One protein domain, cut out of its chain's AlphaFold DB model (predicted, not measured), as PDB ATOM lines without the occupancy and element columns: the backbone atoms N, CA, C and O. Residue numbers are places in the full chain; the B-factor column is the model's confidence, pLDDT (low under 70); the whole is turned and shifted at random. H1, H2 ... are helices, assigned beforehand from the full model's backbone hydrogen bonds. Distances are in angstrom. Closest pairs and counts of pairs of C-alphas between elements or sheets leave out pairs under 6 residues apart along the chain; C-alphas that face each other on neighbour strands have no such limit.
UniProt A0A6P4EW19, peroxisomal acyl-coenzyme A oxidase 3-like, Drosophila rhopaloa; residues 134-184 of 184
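AT A GLANCE: This is residues 134 to 184 of the 184 residues of the protein "peroxisomal acyl-coenzyme A oxidase 3-like" of Drosophila rhopaloa (UniProt A0A6P4EW19). The printed part has little regular structure: it is a drawn-out, winding rod with three helices, H1, H2 and H3, strung along it, and no helix touches another. At one end the link between H1 and H2 makes a wide loop; from there residues 158 to 184 stick out as a long free arm that holds H3. The printed part has 51 residues, 20 of them in the named helices, and no named strand; its class is all helix. It is extended, with a radius of gyration of the C-alphas of 19.3 A and spans of 59 by 19 by 13 A.

HOW THE PARTS SIT: H1, residues 135 to 138, is apart from H2, residues 149 to 159, across a short link of 10 residues. Another short link of 10 residues leads to H3, residues 170 to 174, which is apart from both. In H2 and H3 every O i to N i+4 pair is within hydrogen-bond range; H1 is too short for such a pair.

IN THESE COORDINATES: H1 begins at C-alpha 135 (315.612, 209.283, 304.979). H2 is 15.3 A long. H3 ends at C-alpha 174 (315.971, 242.518, 327.296).

THE WHOLE: The C-alphas farthest apart, of Ser 134 and Leu 184, are 60.5 A apart. The printed part has no cut. Residues 177 to 184 have pLDDT under 70.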
ATOM      1  N   SER A 134     318.554 206.090 302.630       95.31
ATOM      2  CA  SER A 134     317.250 206.204 303.303       95.31
ATOM      3  C   SER A 134     317.120 207.516 304.090       95.31
ATOM      4  O   SER A 134     318.113 207.958 304.674       95.31
ATOM      5  N   ASP A 135     315.900 208.041 304.236       95.06
ATOM      6  CA  ASP A 135     315.612 209.283 304.979       95.06
ATOM      7  C   ASP A 135     316.201 209.301 306.400       95.06
ATOM      8  O   ASP A 135     316.665 210.336 306.874       95.06
ATOM      9  N   PHE A 136     316.264 208.141 307.062       94.94
ATOM     10  CA  PHE A 136     316.901 207.999 308.374       94.94
ATOM     11  C   PHE A 136     318.397 208.354 308.359       94.94
ATOM     12  O   PHE A 136     318.890 209.018 309.266       94.94
ATOM     13  N   ILE A 137     319.119 207.918 307.326       95.94
ATOM     14  CA  ILE A 137     320.549 208.205 307.150       95.94
ATOM     15  C   ILE A 137     320.735 209.641 306.656       95.94
ATOM     16  O   ILE A 137     321.652 210.323 307.106       95.94
ATOM     17  N   LEU A 138     319.873 210.099 305.742       93.75
ATOM     18  CA  LEU A 138     319.917 211.464 305.221       93.75
ATOM     19  C   LEU A 138     319.693 212.499 306.332       93.75
ATOM     20  O   LEU A 138     320.327 213.552 306.317       93.75
ATOM     21  N   ASN A 139     318.812 212.180 307.288       92.69
ATOM     22  CA  ASN A 139     318.530 212.950 308.498       92.69
ATOM     23  C   ASN A 139     318.354 214.456 308.225       92.69
ATOM     24  O   ASN A 139     318.899 215.312 308.923       92.69
ATOM     25  N   SER A 140     317.622 214.780 307.158       94.06
ATOM     26  CA  SER A 140     317.424 216.150 306.696       94.06
ATOM     27  C   SER A 140     315.949 216.392 306.392       94.06
ATOM     28  O   SER A 140     315.431 215.793 305.451       94.06
ATOM     29  N   PRO A 141     315.267 217.313 307.100       93.81
ATOM     30  CA  PRO A 141     313.861 217.614 306.830       93.81
ATOM     31  C   PRO A 141     313.630 218.247 305.451       93.81
ATOM     32  O   PRO A 141     312.516 218.198 304.940       93.81
ATOM     33  N   LEU A 142     314.665 218.841 304.844       94.62
ATOM     34  CA  LEU A 142     314.590 219.423 303.499       94.62
ATOM     35  C   LEU A 142     314.737 218.383 302.384       94.62
ATOM     36  O   LEU A 142     314.328 218.651 301.261       94.62
ATOM     37  N   GLY A 143     315.359 217.241 302.681       92.62
ATOM     38  CA  GLY A 143     315.691 216.210 301.699       92.62
ATOM     39  C   GLY A 143     314.829 214.956 301.789       92.62
ATOM     40  O   GLY A 143     315.172 213.969 301.155       92.62
ATOM     41  N   MET A 144     313.761 214.970 302.592       92.75
ATOM     42  CA  MET A 144     312.879 213.811 302.775       92.75
ATOM     43  C   MET A 144     312.270 213.364 301.441       92.75
ATOM     44  O   MET A 144     311.768 214.189 300.672       92.75
ATOM     45  N   SER A 145     312.273 212.051 301.210       93.56
ATOM     46  CA  SER A 145     311.850 211.418 299.953       93.56
ATOM     47  C   SER A 145     310.392 211.679 299.546       93.56
ATOM     48  O   SER A 145     310.058 211.624 298.366       93.56
ATOM     49  N   ASP A 146     309.513 212.003 300.499       93.69
ATOM     50  CA  ASP A 146     308.088 212.259 300.246       93.69
ATOM     51  C   ASP A 146     307.783 213.676 299.724       93.69
ATOM     52  O   ASP A 146     306.631 213.991 299.418       93.69
ATOM     53  N   GLY A 147     308.791 214.553 299.654       92.06
ATOM     54  CA  GLY A 147     308.654 215.928 299.177       92.06
ATOM     55  C   GLY A 147     307.860 216.866 300.099       92.06
ATOM     56  O   GLY A 147     307.672 218.035 299.755       92.06
ATOM     57  N   ASN A 148     307.428 216.429 301.290       95.19
ATOM     58  CA  ASN A 148     306.636 217.240 302.228       95.19
ATOM     59  C   ASN A 148     307.511 218.169 303.087       95.19
ATOM     60  O   ASN A 148     307.382 218.240 304.315       95.19
ATOM     61  N   VAL A 149     308.390 218.924 302.426       95.31
ATOM     62  CA  VAL A 149     309.459 219.735 303.030       95.31
ATOM     63  C   VAL A 149     308.962 220.611 304.184       95.31
ATOM     64  O   VAL A 149     309.529 220.590 305.274       95.31
ATOM     65  N   TYR A 150     307.878 221.364 303.979       96.06
ATOM     66  CA  TYR A 150     307.370 222.289 304.997       96.06
ATOM     67  C   TYR A 150     306.859 221.580 306.251       96.06
ATOM     68  O   TYR A 150     307.082 222.066 307.360       96.06
ATOM     69  N   GLN A 151     306.206 220.428 306.095       96.69
ATOM     70  CA  GLN A 151     305.689 219.669 307.233       96.69
ATOM     71  C   GLN A 151     306.835 219.089 308.060       96.69
ATOM     72  O   GLN A 151     306.811 219.177 309.288       96.69
ATOM     73  N   HIS A 152     307.859 218.540 307.407       96.12
ATOM     74  CA  HIS A 152     309.024 217.985 308.096       96.12
ATOM     75  C   HIS A 152     309.867 219.062 308.758       96.12
ATOM     76  O   HIS A 152     310.302 218.882 309.896       96.12
ATOM     77  N   LEU A 153     310.033 220.211 308.103       96.00
ATOM     78  CA  LEU A 153     310.714 221.357 308.690       96.00
ATOM     79  C   LEU A 153     309.971 221.850 309.935       96.00
ATOM     80  O   LEU A 153     310.579 222.008 310.991       96.00
ATOM     81  N   GLN A 154     308.649 222.020 309.836       95.56
ATOM     82  CA  GLN A 154     307.817 222.403 310.972       95.56
ATOM     83  C   GLN A 154     307.937 221.386 312.109       95.56
ATOM     84  O   GLN A 154     308.204 221.783 313.237       95.56
ATOM     85  N   ARG A 155     307.787 220.085 311.835       94.50
ATOM     86  CA  ARG A 155     307.924 219.027 312.852       94.50
ATOM     87  C   ARG A 155     309.287 219.069 313.533       94.50
ATOM     88  O   ARG A 155     309.340 219.012 314.756       94.50
ATOM     89  N   THR A 156     310.359 219.231 312.761       94.38
ATOM     90  CA  THR A 156     311.730 219.303 313.287       94.38
ATOM     91  C   THR A 156     311.890 220.492 314.230       94.38
ATOM     92  O   THR A 156     312.328 220.321 315.367       94.38
ATOM     93  N   ILE A 157     311.449 221.682 313.808       94.06
ATOM     94  CA  ILE A 157     311.479 222.892 314.640       94.06
ATOM     95  C   ILE A 157     310.656 222.669 315.913       94.06
ATOM     96  O   ILE A 157     311.171 222.825 317.009       94.06
ATOM     97  N   VAL A 158     309.405 222.233 315.790       94.81
ATOM     98  CA  VAL A 158     308.485 222.046 316.924       94.81
ATOM     99  C   VAL A 158     308.972 220.988 317.919       94.81
ATOM    100  O   VAL A 158     308.758 221.132 319.119       94.81
ATOM    101  N   SER A 159     309.649 219.943 317.443       92.50
ATOM    102  CA  SER A 159     310.238 218.902 318.293       92.50
ATOM    103  C   SER A 159     311.523 219.330 319.008       92.50
ATOM    104  O   SER A 159     311.991 218.621 319.899       92.50
ATOM    105  N   THR A 160     312.114 220.468 318.627       91.81
ATOM    106  CA  THR A 160     313.368 220.937 319.220       91.81
ATOM    107  C   THR A 160     313.121 221.394 320.666       91.81
ATOM    108  O   THR A 160     312.229 222.215 320.904       91.81
ATOM    109  N   PRO A 161     313.902 220.907 321.650       90.69
ATOM    110  CA  PRO A 161     313.723 221.280 323.050       90.69
ATOM    111  C   PRO A 161     313.784 222.795 323.265       90.69
ATOM    112  O   PRO A 161     314.662 223.474 322.734       90.69
ATOM    113  N   GLY A 162     312.859 223.325 324.066       88.19
ATOM    114  CA  GLY A 162     312.823 224.744 324.417       88.19
ATOM    115  C   GLY A 162     312.286 225.681 323.329       88.19
ATOM    116  O   GLY A 162     312.324 226.892 323.525       88.19
ATOM    117  N   VAL A 163     311.752 225.175 322.208       90.75
ATOM    118  CA  VAL A 163     311.247 226.036 321.114       90.75
ATOM    119  C   VAL A 163     310.073 226.925 321.516       90.75
ATOM    120  O   VAL A 163     309.986 228.064 321.064       90.75
ATOM    121  N   TYR A 164     309.190 226.439 322.384       90.88
ATOM    122  CA  TYR A 164     308.086 227.240 322.926       90.88
ATOM    123  C   TYR A 164     308.427 227.911 324.256       90.88
ATOM    124  O   TYR A 164     307.601 228.624 324.829       90.88
ATOM    125  N   GLU A 165     309.627 227.670 324.772       91.00
ATOM    126  CA  GLU A 165     310.043 228.166 326.068       91.00
ATOM    127  C   GLU A 165     310.758 229.503 325.932       91.00
ATOM    128  O   GLU A 165     311.329 229.868 324.903       91.00
ATOM    129  N   ARG A 166     310.738 230.267 327.021       87.62
ATOM    130  CA  ARG A 166     311.529 231.484 327.090       87.62
ATOM    131  C   ARG A 166     312.990 231.105 327.322       87.62
ATOM    132  O   ARG A 166     313.303 230.468 328.322       87.62
ATOM    133  N   LEU A 167     313.876 231.552 326.435       88.19
ATOM    134  CA  LEU A 167     315.320 231.317 326.542       88.19
ATOM    135  C   LEU A 167     315.844 231.749 327.913       88.19
ATOM    136  O   LEU A 167     315.504 232.830 328.380       88.19
ATOM    137  N   HIS A 168     316.696 230.943 328.544       88.38
ATOM    138  CA  HIS A 168     317.174 231.203 329.909       88.38
ATOM    139  C   HIS A 168     317.852 232.579 330.065       88.38
ATOM    140  O   HIS A 168     317.650 233.250 331.075       88.38
ATOM    141  N   TRP A 169     318.564 233.041 329.035       88.38
ATOM    142  CA  TRP A 169     319.264 234.332 328.985       88.38
ATOM    143  C   TRP A 169     318.399 235.510 328.513       88.38
ATOM    144  O   TRP A 169     318.905 236.615 328.326       88.38
ATOM    145  N   TRP A 170     317.087 235.335 328.297       87.62
ATOM    146  CA  TRP A 170     316.232 236.406 327.759       87.62
ATOM    147  C   TRP A 170     316.312 237.704 328.578       87.62
ATOM    148  O   TRP A 170     316.215 238.798 328.014       87.62
ATOM    149  N   ARG A 171     316.484 237.583 329.906       82.69
ATOM    150  CA  ARG A 171     316.634 238.731 330.807       82.69
ATOM    151  C   ARG A 171     317.908 239.483 330.484       82.69
ATOM    152  O   ARG A 171     317.826 240.681 330.311       82.69
ATOM    153  N   ASP A 172     319.026 238.811 330.279       85.88
ATOM    154  CA  ASP A 172     320.323 239.463 330.069       85.88
ATOM    155  C   ASP A 172     320.345 240.364 328.818       85.88
ATOM    156  O   ASP A 172     321.081 241.345 328.767       85.88
ATOM    157  N   VAL A 173     319.489 240.079 327.828       83.19
ATOM    158  CA  VAL A 173     319.383 240.851 326.574       83.19
ATOM    159  C   VAL A 173     318.269 241.907 326.607       83.19
ATOM    160  O   VAL A 173     318.391 242.973 326.003       83.19
ATOM    161  N   THR A 174     317.149 241.624 327.278       79.31
ATOM    162  CA  THR A 174     315.971 242.518 327.296       79.31
ATOM    163  C   THR A 174     315.891 243.401 328.534       79.31
ATOM    164  O   THR A 174     315.198 244.422 328.519       79.31
ATOM    165  N   PHE A 175     316.586 243.028 329.605       70.88
ATOM    166  CA  PHE A 175     316.642 243.783 330.840       70.88
ATOM    167  C   PHE A 175     317.449 245.052 330.599       70.88
ATOM    168  O   PHE A 175     318.668 245.041 330.466       70.88
ATOM    169  N   LYS A 176     316.731 246.168 330.512       71.25
ATOM    170  CA  LYS A 176     317.325 247.497 330.488       71.25
ATOM    171  C   LYS A 176     317.004 248.153 331.819       71.25
ATOM    172  O   LYS A 176     315.843 248.472 332.070       71.25
ATOM    173  N   ASP A 177     318.020 248.371 332.650       66.81
ATOM    174  CA  ASP A 177     317.870 248.975 333.984       66.81
ATOM    175  C   ASP A 177     317.088 250.299 333.970       66.81
ATOM    176  O   ASP A 177     316.364 250.616 334.914       66.81
ATOM    177  N   TYR A 178     317.180 251.041 332.862       66.38
ATOM    178  CA  TYR A 178     316.523 252.331 332.648       66.38
ATOM    179  C   TYR A 178     315.079 252.248 332.110       66.38
ATOM    180  O   TYR A 178     314.402 253.270 332.045       66.38
ATOM    181  N   LEU A 179     314.580 251.065 331.722       60.78
ATOM    182  CA  LEU A 179     313.191 250.849 331.274       60.78
ATOM    183  C   LEU A 179     312.248 250.414 332.405       60.78
ATOM    184  O   LEU A 179     311.120 250.008 332.122       60.78
ATOM    185  N   LYS A 180     312.660 250.525 333.677       62.19
ATOM    186  CA  LYS A 180     311.743 250.480 334.830       62.19
ATOM    187  C   LYS A 180     310.707 251.601 334.666       62.19
ATOM    188  O   LYS A 180     310.913 252.716 335.136       62.19
ATOM    189  N   ARG A 181     309.629 251.350 333.916       57.06
ATOM    190  CA  ARG A 181     308.596 252.352 333.657       57.06
ATOM    191  C   ARG A 181     307.970 252.768 334.978       57.06
ATOM    192  O   ARG A 181     307.697 251.933 335.839       57.06
ATOM    193  N   ALA A 182     307.788 254.083 335.068       56.44
ATOM    194  CA  ALA A 182     306.937 254.802 335.994       56.44
ATOM    195  C   ALA A 182     305.819 253.923 336.568       56.44
ATOM    196  O   ALA A 182     305.060 253.303 335.821       56.44
ATOM    197  N   LYS A 183     305.761 253.900 337.901       46.47
ATOM    198  CA  LYS A 183     304.660 253.339 338.679       46.47
ATOM    199  C   LYS A 183     303.336 253.903 338.139       46.47
ATOM    200  O   LYS A 183     303.168 255.121 338.144       46.47
ATOM    201  N   LEU A 184     302.453 253.025 337.668       38.94
ATOM    202  CA  LEU A 184     301.006 253.231 337.761       38.94
ATOM    203  C   LEU A 184     300.558 252.607 339.082       38.94
ATOM    204  O   LEU A 184     301.049 251.492 339.372       38.94
TER     205      LEU A 184